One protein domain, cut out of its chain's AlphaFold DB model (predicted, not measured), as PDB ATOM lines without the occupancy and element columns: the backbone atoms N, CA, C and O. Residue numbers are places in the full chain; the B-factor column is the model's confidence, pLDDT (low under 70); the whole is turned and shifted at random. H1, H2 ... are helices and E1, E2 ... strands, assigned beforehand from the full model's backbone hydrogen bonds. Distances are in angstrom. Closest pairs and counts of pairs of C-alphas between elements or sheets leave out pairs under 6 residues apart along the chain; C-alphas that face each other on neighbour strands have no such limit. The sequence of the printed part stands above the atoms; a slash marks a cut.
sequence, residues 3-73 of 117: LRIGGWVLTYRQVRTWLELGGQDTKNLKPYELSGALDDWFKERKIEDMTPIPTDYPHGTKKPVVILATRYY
ATOM      1  N   LEU A   3     224.024 125.234  58.361       57.78
ATOM      2  CA  LEU A   3     225.197 124.378  58.507       57.78
ATOM      3  C   LEU A   3     224.910 123.387  59.627       57.78
ATOM      4  O   LEU A   3     224.724 123.780  60.778       57.78
ATOM      5  N   ARG A   4     224.857 122.100  59.293       62.38
ATOM      6  CA  ARG A   4     224.884 121.040  60.299       62.38
ATOM      7  C   ARG A   4     226.316 120.588  60.418       62.38
ATOM      8  O   ARG A   4     226.943 120.322  59.402       62.38
ATOM      9  N   ILE A   5     226.847 120.513  61.630       63.47
ATOM     10  CA  ILE A   5     228.141 119.859  61.837       63.47
ATOM     11  C   ILE A   5     228.003 118.458  61.240       63.47
ATOM     12  O   ILE A   5     227.037 117.782  61.550       63.47
ATOM     13  N   GLY A   6     228.868 118.078  60.306       61.78
ATOM     14  CA  GLY A   6     229.096 116.687  59.947       61.78
ATOM     15  C   GLY A   6     230.058 116.141  60.993       61.78
ATOM     16  O   GLY A   6     230.900 116.878  61.491       61.78
ATOM     17  N   GLY A   7     229.924 114.883  61.392       65.44
ATOM     18  CA  GLY A   7     230.526 114.337  62.623       65.44
ATOM     19  C   GLY A   7     232.049 114.249  62.687       65.44
ATOM     20  O   GLY A   7     232.572 113.437  63.440       65.44
ATOM     21  N   TRP A   8     232.763 115.032  61.886       78.19
ATOM     22  CA  TRP A   8     234.199 115.009  61.720       78.19
ATOM     23  C   TRP A   8     234.815 116.275  62.307       78.19
ATOM     24  O   TRP A   8     234.609 117.389  61.816       78.19
ATOM     25  N   VAL A   9     235.627 116.074  63.341       84.00
ATOM     26  CA  VAL A   9     236.518 117.084  63.909       84.00
ATOM     27  C   VAL A   9     237.940 116.705  63.519       84.00
ATOM     28  O   VAL A   9     238.400 115.602  63.811       84.00
ATOM     29  N   LEU A  10     238.636 117.607  62.834       85.31
ATOM     30  CA  LEU A  10     239.965 117.374  62.287       85.31
ATOM     31  C   LEU A  10     240.978 118.323  62.918       85.31
ATOM     32  O   LEU A  10     240.793 119.532  62.973       85.31
ATOM     33  N   THR A  11     242.118 117.794  63.331       87.12
ATOM     34  CA  THR A  11     243.287 118.621  63.636       87.12
ATOM     35  C   THR A  11     243.877 119.198  62.348       87.12
ATOM     36  O   THR A  11     243.812 118.576  61.286       87.12
ATOM     37  N   TYR A  12     244.566 120.337  62.432       87.00
ATOM     38  CA  TYR A  12     245.278 120.899  61.276       87.00
ATOM     39  C   TYR A  12     246.296 119.941  60.652       87.00
ATOM     40  O   TYR A  12     246.515 119.973  59.445       87.00
ATOM     41  N   ARG A  13     246.893 119.050  61.451       86.19
ATOM     42  CA  ARG A  13     247.793 118.015  60.932       86.19
ATOM     43  C   ARG A  13     247.048 117.015  60.046       86.19
ATOM     44  O   ARG A  13     247.559 116.678  58.987       86.19
ATOM     45  N   GLN A  14     245.855 116.577  60.454       87.88
ATOM     46  CA  GLN A  14     245.021 115.690  59.639       87.88
ATOM     47  C   GLN A  14     244.592 116.375  58.343       87.88
ATOM     48  O   GLN A  14     244.732 115.776  57.284       87.88
ATOM     49  N   VAL A  15     244.155 117.640  58.413       87.94
ATOM     50  CA  VAL A  15     243.807 118.432  57.219       87.94
ATOM     51  C   VAL A  15     244.992 118.520  56.258       87.94
ATOM     52  O   VAL A  15     244.835 118.272  55.067       87.94
ATOM     53  N   ARG A  16     246.192 118.803  56.780       88.88
ATOM     54  CA  ARG A  16     247.418 118.860  55.981       88.88
ATOM     55  C   ARG A  16     247.699 117.536  55.276       88.88
ATOM     56  O   ARG A  16     247.862 117.525  54.063       88.88
ATOM     57  N   THR A  17     247.696 116.427  56.013       87.88
ATOM     58  CA  THR A  17     247.909 115.096  55.429       87.88
ATOM     59  C   THR A  17     246.876 114.782  54.349       87.88
ATOM     60  O   THR A  17     247.220 114.209  53.323       87.88
ATOM     61  N   TRP A  18     245.619 115.180  54.541       87.69
ATOM     62  CA  TRP A  18     244.569 114.942  53.553       87.69
ATOM     63  C   TRP A  18     244.777 115.740  52.267       87.69
ATOM     64  O   TRP A  18     244.661 115.185  51.177       87.69
ATOM     65  N   LEU A  19     245.151 117.013  52.392       88.19
ATOM     66  CA  LEU A  19     245.489 117.862  51.254       88.19
ATOM     67  C   LEU A  19     246.730 117.347  50.508       88.19
ATOM     68  O   LEU A  19     246.704 117.262  49.283       88.19
ATOM     69  N   GLU A  20     247.775 116.920  51.225       89.62
ATOM     70  CA  GLU A  20     248.980 116.319  50.630       89.62
ATOM     71  C   GLU A  20     248.656 115.031  49.858       89.62
ATOM     72  O   GLU A  20     249.093 114.868  48.720       89.62
ATOM     73  N   LEU A  21     247.832 114.142  50.429       86.12
ATOM     74  CA  LEU A  21     247.327 112.950  49.732       86.12
ATOM     75  C   LEU A  21     246.473 113.319  48.511       86.12
ATOM     76  O   LEU A  21     246.447 112.591  47.521       86.12
ATOM     77  N   GLY A  22     245.790 114.458  48.579       82.12
ATOM     78  CA  GLY A  22     245.015 115.041  47.495       82.12
ATOM     79  C   GLY A  22     245.838 115.773  46.430       82.12
ATOM     80  O   GLY A  22     245.225 116.335  45.519       82.12
ATOM     81  N   GLY A  23     247.173 115.779  46.529       82.44
ATOM     82  CA  GLY A  23     248.087 116.405  45.570       82.44
ATOM     83  C   GLY A  23     248.313 117.910  45.763       82.44
ATOM     84  O   GLY A  23     248.899 118.541  44.888       82.44
ATOM     85  N   GLN A  24     247.859 118.494  46.875       80.88
ATOM     86  CA  GLN A  24     248.087 119.905  47.211       80.88
ATOM     87  C   GLN A  24     249.422 120.084  47.952       80.88
ATOM     88  O   GLN A  24     249.703 119.379  48.926       80.88
ATOM     89  N   ASP A  25     250.234 121.062  47.534       78.50
ATOM     90  CA  ASP A  25     251.446 121.430  48.272       78.50
ATOM     91  C   ASP A  25     251.091 122.338  49.454       78.50
ATOM     92  O   ASP A  25     250.833 123.533  49.313       78.50
ATOM     93  N   THR A  26     251.074 121.750  50.645       80.00
ATOM     94  CA  THR A  26     250.659 122.428  51.879       80.00
ATOM     95  C   THR A  26     251.813 122.702  52.840       80.00
ATOM     96  O   THR A  26     251.591 123.174  53.962       80.00
ATOM     97  N   LYS A  27     253.063 122.460  52.414       75.06
ATOM     98  CA  LYS A  27     254.260 122.623  53.260       75.06
ATOM     99  C   LYS A  27     254.401 124.039  53.817       75.06
ATOM    100  O   LYS A  27     254.817 124.198  54.965       75.06
ATOM    101  N   ASN A  28     253.994 125.035  53.033       80.06
ATOM    102  CA  ASN A  28     254.098 126.452  53.379       80.06
ATOM    103  C   ASN A  28     252.813 127.043  53.978       80.06
ATOM    104  O   ASN A  28     252.843 128.175  54.455       80.06
ATOM    105  N   LEU A  29     251.705 126.294  53.984       82.31
ATOM    106  CA  LEU A  29     250.427 126.800  54.477       82.31
ATOM    107  C   LEU A  29     250.423 126.864  56.001       82.31
ATOM    108  O   LEU A  29     250.685 125.871  56.698       82.31
ATOM    109  N   LYS A  30     250.078 128.033  56.528       81.75
ATOM    110  CA  LYS A  30     249.847 128.232  57.959       81.75
ATOM    111  C   LYS A  30     248.527 127.577  58.376       81.75
ATOM    112  O   LYS A  30     247.649 127.378  57.540       81.75
ATOM    113  N   PRO A  31     248.336 127.268  59.674       76.75
ATOM    114  CA  PRO A  31     247.124 126.604  60.149       76.75
ATOM    115  C   PRO A  31     245.824 127.268  59.676       76.75
ATOM    116  O   PRO A  31     244.957 126.594  59.140       76.75
ATOM    117  N   TYR A  32     245.716 128.595  59.762       75.56
ATOM    118  CA  TYR A  32     244.512 129.317  59.332       75.56
ATOM    119  C   TYR A  32     244.244 129.252  57.814       75.56
ATOM    120  O   TYR A  32     243.121 129.492  57.385       75.56
ATOM    121  N   GLU A  33     245.245 128.913  57.000       83.06
ATOM    122  CA  GLU A  33     245.126 128.803  55.537       83.06
ATOM    123  C   GLU A  33     244.644 127.408  55.119       83.06
ATOM    124  O   GLU A  33     244.082 127.239  54.041       83.06
ATOM    125  N   LEU A  34     244.801 126.405  55.993       86.00
ATOM    126  CA  LEU A  34     244.434 125.017  55.704       86.00
ATOM    127  C   LEU A  34     242.924 124.814  55.548       86.00
ATOM    128  O   LEU A  34     242.516 123.965  54.763       86.00
ATOM    129  N   SER A  35     242.085 125.577  56.256       86.69
ATOM    130  CA  SER A  35     240.630 125.503  56.061       86.69
ATOM    131  C   SER A  35     240.212 126.057  54.701       86.69
ATOM    132  O   SER A  35     239.343 125.478  54.063       86.69
ATOM    133  N   GLY A  36     240.854 127.135  54.236       86.50
ATOM    134  CA  GLY A  36     240.612 127.689  52.901       86.50
ATOM    135  C   GLY A  36     241.054 126.723  51.806       86.50
ATOM    136  O   GLY A  36     240.262 126.381  50.937       86.50
ATOM    137  N   ALA A  37     242.269 126.181  51.926       89.25
ATOM    138  CA  ALA A  37     242.776 125.178  50.992       89.25
ATOM    139  C   ALA A  37     241.892 123.919  50.942       89.25
ATOM    140  O   ALA A  37     241.704 123.339  49.878       89.25
ATOM    141  N   LEU A  38     241.314 123.508  52.077       89.19
ATOM    142  CA  LEU A  38     240.370 122.393  52.126       89.19
ATOM    143  C   LEU A  38     239.028 122.717  51.456       89.19
ATOM    144  O   LEU A  38     238.481 121.861  50.767       89.19
ATOM    145  N   ASP A  39     238.514 123.939  51.612       87.50
ATOM    146  CA  ASP A  39     237.291 124.385  50.928       87.50
ATOM    147  C   ASP A  39     237.502 124.452  49.408       87.50
ATOM    148  O   ASP A  39     236.665 123.981  48.639       87.50
ATOM    149  N   ASP A  40     238.651 124.957  48.960       89.31
ATOM    150  CA  ASP A  40     238.998 125.000  47.538       89.31
ATOM    151  C   ASP A  40     239.189 123.593  46.960       89.31
ATOM    152  O   ASP A  40     238.654 123.280  45.895       89.31
ATOM    153  N   TRP A  41     239.831 122.695  47.709       90.06
ATOM    154  CA  TRP A  41     239.972 121.286  47.341       90.06
ATOM    155  C   TRP A  41     238.620 120.565  47.191       90.06
ATOM    156  O   TRP A  41     238.464 119.725  46.294       90.06
ATOM    157  N   PHE A  42     237.630 120.897  48.030       87.88
ATOM    158  CA  PHE A  42     236.255 120.409  47.889       87.88
ATOM    159  C   PHE A  42     235.574 120.967  46.635       87.88
ATOM    160  O   PHE A  42     234.976 120.194  45.881       87.88
ATOM    161  N   LYS A  43     235.714 122.270  46.353       86.94
ATOM    162  CA  LYS A  43     235.161 122.898  45.137       86.94
ATOM    163  C   LYS A  43     235.725 122.274  43.865       86.94
ATOM    164  O   LYS A  43     234.956 121.941  42.967       86.94
ATOM    165  N   GLU A  44     237.038 122.054  43.801       89.25
ATOM    166  CA  GLU A  44     237.702 121.387  42.667       89.25
ATOM    167  C   GLU A  44     237.098 120.004  42.373       89.25
ATOM    168  O   GLU A  44     237.006 119.587  41.219       89.25
ATOM    169  N   ARG A  45     236.652 119.301  43.419       83.81
ATOM    170  CA  ARG A  45     236.064 117.954  43.342       83.81
ATOM    171  C   ARG A  45     234.542 117.947  43.277       83.81
ATOM    172  O   ARG A  45     233.960 116.865  43.263       83.81
ATOM    173  N   LYS A  46     233.906 119.120  43.197       86.62
ATOM    174  CA  LYS A  46     232.443 119.286  43.203       86.62
ATOM    175  C   LYS A  46     231.774 118.696  44.451       86.62
ATOM    176  O   LYS A  46     230.658 118.188  44.387       86.62
ATOM    177  N   ILE A  47     232.463 118.760  45.589       82.56
ATOM    178  CA  ILE A  47     231.910 118.433  46.905       82.56
ATOM    179  C   ILE A  47     231.291 119.724  47.451       82.56
ATOM    180  O   ILE A  47     231.948 120.523  48.113       82.56
ATOM    181  N   GLU A  48     230.038 119.981  47.082       79.06
ATOM    182  CA  GLU A  48     229.343 121.242  47.393       79.06
ATOM    183  C   GLU A  48     228.604 121.211  48.734       79.06
ATOM    184  O   GLU A  48     228.248 122.256  49.280       79.06
ATOM    185  N   ASP A  49     228.386 120.016  49.272       78.38
ATOM    186  CA  ASP A  49     227.656 119.756  50.501       78.38
ATOM    187  C   ASP A  49     228.531 119.876  51.752       78.38
ATOM    188  O   ASP A  49     227.995 119.796  52.848       78.38
ATOM    189  N   MET A  50     229.845 120.100  51.642       82.44
ATOM    190  CA  MET A  50     230.749 120.199  52.795       82.44
ATOM    191  C   MET A  50     231.384 121.584  52.950       82.44
ATOM    192  O   MET A  50     231.589 122.336  52.000       82.44
ATOM    193  N   THR A  51     231.679 121.960  54.192       85.38
ATOM    194  CA  THR A  51     232.364 123.204  54.557       85.38
ATOM    195  C   THR A  51     233.289 122.985  55.735       85.38
ATOM    196  O   THR A  51     232.819 122.597  56.804       85.38
ATOM    197  N   PRO A  52     234.586 123.281  55.590       87.31
ATOM    198  CA  PRO A  52     235.496 123.301  56.720       87.31
ATOM    199  C   PRO A  52     235.317 124.590  57.531       87.31
ATOM    200  O   PRO A  52     235.438 125.697  57.010       87.31
ATOM    201  N   ILE A  53     235.064 124.451  58.830       84.94
ATOM    202  CA  ILE A  53     234.927 125.556  59.780       84.94
ATOM    203  C   ILE A  53     236.111 125.505  60.751       84.94
ATOM    204  O   ILE A  53     236.181 124.579  61.565       84.94
ATOM    205  N   PRO A  54     237.054 126.461  60.697       84.62
ATOM    206  CA  PRO A  54     238.106 126.553  61.700       84.62
ATOM    207  C   PRO A  54     237.507 127.002  63.040       84.62
ATOM    208  O   PRO A  54     236.721 127.948  63.096       84.62
ATOM    209  N   THR A  55     237.877 126.332  64.127       80.50
ATOM    210  CA  THR A  55     237.400 126.634  65.481       80.50
ATOM    211  C   THR A  55     238.492 126.381  66.517       80.50
ATOM    212  O   THR A  55     239.374 125.540  66.346       80.50
ATOM    213  N   ASP A  56     238.438 127.118  67.617       77.88
ATOM    214  CA  ASP A  56     239.284 126.958  68.794       77.88
ATOM    215  C   ASP A  56     238.671 126.003  69.837       77.88
ATOM    216  O   ASP A  56     239.047 126.050  71.005       77.88
ATOM    217  N   TYR A  57     237.726 125.143  69.437       66.25
ATOM    218  CA  TYR A  57     237.029 124.228  70.339       66.25
ATOM    219  C   TYR A  57     237.935 123.105  70.900       66.25
ATOM    220  O   TYR A  57     238.637 122.446  70.129       66.25
ATOM    221  N   PRO A  58     237.846 122.794  72.211       62.66
ATOM    222  CA  PRO A  58     237.118 123.546  73.232       62.66
ATOM    223  C   PRO A  58     237.826 124.870  73.549       62.66
ATOM    224  O   PRO A  58     239.058 124.920  73.612       62.66
ATOM    225  N   HIS A  59     237.032 125.930  73.738       64.94
ATOM    226  CA  HIS A  59     237.519 127.302  73.902       64.94
ATOM    227  C   HIS A  59     238.663 127.401  74.920       64.94
ATOM    228  O   HIS A  59     238.604 126.836  76.013       64.94
ATOM    229  N   GLY A  60     239.714 128.139  74.554       62.03
ATOM    230  CA  GLY A  60     240.910 128.316  75.384       62.03
ATOM    231  C   GLY A  60     241.973 127.225  75.212       62.03
ATOM    232  O   GLY A  60     243.042 127.305  75.825       62.03
ATOM    233  N   THR A  61     241.742 126.226  74.355       65.38
ATOM    234  CA  THR A  61     242.792 125.273  73.990       65.38
ATOM    235  C   THR A  61     243.753 125.852  72.951       65.38
ATOM    236  O   THR A  61     243.382 126.549  72.013       65.38
ATOM    237  N   LYS A  62     245.043 125.509  73.077       67.25
ATOM    238  CA  LYS A  62     246.084 125.852  72.084       67.25
ATOM    239  C   LYS A  62     246.052 124.956  70.839       67.25
ATOM    240  O   LYS A  62     246.988 124.985  70.042       67.25
ATOM    241  N   LYS A  63     245.037 124.100  70.707       71.94
ATOM    242  CA  LYS A  63     244.922 123.095  69.647       71.94
ATOM    243  C   LYS A  63     243.674 123.389  68.820       71.94
ATOM    244  O   LYS A  63     242.688 122.676  68.966       71.94
ATOM    245  N   PRO A  64     243.708 124.433  67.982       77.25
ATOM    246  CA  PRO A  64     242.577 124.732  67.128       77.25
ATOM    247  C   PRO A  64     242.338 123.566  66.150       77.25
ATOM    248  O   PRO A  64     243.273 122.856  65.755       77.25
ATOM    249  N   VAL A  65     241.073 123.345  65.811       84.06
ATOM    250  CA  VAL A  65     240.578 122.240  64.984       84.06
ATOM    251  C   VAL A  65     239.746 122.780  63.820       84.06
ATOM    252  O   VAL A  65     239.360 123.945  63.782       84.06
ATOM    253  N   VAL A  66     239.481 121.926  62.842       84.69
ATOM    254  CA  VAL A  66     238.592 122.179  61.711       84.69
ATOM    255  C   VAL A  66     237.420 121.217  61.827       84.69
ATOM    256  O   VAL A  66     237.608 120.002  61.826       84.69
ATOM    257  N   ILE A  67     236.209 121.750  61.929       86.19
ATOM    258  CA  ILE A  67     234.974 120.966  61.906       86.19
ATOM    259  C   ILE A  67     234.473 120.911  60.467       86.19
ATOM    260  O   ILE A  67     234.340 121.952  59.825       86.19
ATOM    261  N   LEU A  68     234.171 119.721  59.954       83.38
ATOM    262  CA  LEU A  68     233.495 119.602  58.662       83.38
ATOM    263  C   LEU A  68     231.994 119.720  58.876       83.38
ATOM    264  O   LEU A  68     231.384 118.837  59.462       83.38
ATOM    265  N   ALA A  69     231.385 120.796  58.399       81.56
ATOM    266  CA  ALA A  69     229.943 120.968  58.398       81.56
ATOM    267  C   ALA A  69     229.346 120.547  57.053       81.56
ATOM    268  O   ALA A  69     229.867 120.903  55.999       81.56
ATOM    269  N   THR A  70     228.225 119.838  57.092       76.81
ATOM    270  CA  THR A  70     227.381 119.597  55.930       76.81
ATOM    271  C   THR A  70     226.470 120.809  55.695       76.81
ATOM    272  O   THR A  70     225.718 121.237  56.581       76.81
ATOM    273  N   ARG A  71     226.526 121.379  54.491       67.25
ATOM    274  CA  ARG A  71     225.608 122.402  53.994       67.25
ATOM    275  C   ARG A  71     224.270 121.736  53.680       67.25
ATOM    276  O   ARG A  71     224.143 121.029  52.688       67.25
ATOM    277  N   TYR A  72     223.257 121.999  54.502       62.34
ATOM    278  CA  TYR A  72     221.879 121.637  54.186       62.34
ATOM    279  C   TYR A  72     221.105 122.880  53.745       62.34
ATOM    280  O   TYR A  72     221.032 123.900  54.445       62.34
ATOM    281  N   TYR A  73     220.476 122.788  52.575       55.31
ATOM    282  CA  TYR A  73     219.397 123.695  52.216       55.31
ATOM    283  C   TYR A  73     218.134 123.224  52.940       55.31
ATOM    284  O   TYR A  73     217.404 122.368  52.453       55.31
TER     285      TYR A  73
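AT A GLANCE: This is residues 3 to 73 of the 117 residues of an uncharacterized protein of Sparassis crispa (UniProt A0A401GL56). A strongly twisted sheet of three strands has two helices, H1 and H2, over one face, while its other face is bare. H2 lies along E2, and H1, beside H2, stands up from the sheet where E1 ends. The 71 printed residues hold E1, H1, H2, E2 and E3 in that order along the chain; the sheet runs E1, E3, E2 and is antiparallel throughout. The class is mixed, helices and strands, and the whole is compact, with a radius of gyration of the C-alphas of 11.9 A, yet flat in outline, spanning 34 by 34 by 15 A.

IN THESE COORDINATES: E1, residues 3 to 11, starts at C-alpha 3 (225.197, 124.378, 58.507), bends by 77 degrees at residue 7 and measures 19.7 A. H1, residues 12 to 21, measures 14.2 A. H2, residues 31 to 44, is the longest helix at 20.5 A and starts at C-alpha 31 (247.124, 126.604, 60.149). E2, residues 50 to 55, measures 15.7 A. E3, residues 65 to 72, measures 21.6 A and ends at C-alpha 72 (221.879, 121.637, 54.186).

HOW THE PARTS SIT: Edge strand E1 is antiparallel to inner strand E3 at 156 degrees, with N 6 and O 68 2.8 A apart and N 66 and O 10 2.7 A apart, within hydrogen-bond range. E3 and edge strand E2 form a hairpin; they are antiparallel at 144 degrees, with N 53 and O 67 2.8 A apart. E1, H1 and H2, and E2 make a split strand-helix-strand unit, two strands running the same way with E3 between them, and its crossover is right-handed. H1 and H2 are on the same face of the sheet, giving two layers, helices over a sheet. H1 has a height over the sheet of 10.8 A and only just stands up from it, rising 41 degrees; its closest C-alphas to E3 are those of Tyr 12 and Val 65, 6.1 A. H2, at a height over the sheet of 9.1 A, is over E3 and E2 and runs along the strands, at 4 degrees to E2 on the local plane; the closest C-alphas of H2 and E2 are those of Ser 35 and Pro 52, 5.6 A. H1 and H2 touch, closest at the C-alphas of Tyr 12 and Pro 31, 6.1 A, and run the same way at a tilt of 38 degrees, only just steep. Each O i to N i+4 pair of H1 is within hydrogen-bond range, and 8 of 10 in H2.

THE WHOLE: The two C-alphas farthest apart are those of Lys 27 and Tyr 73, 34.9 A. The printed part has no cut and no long link. The mean pLDDT of the printed part is 79.8; residues 3 to 7, 57 to 62 and 71 to 73 are under 70.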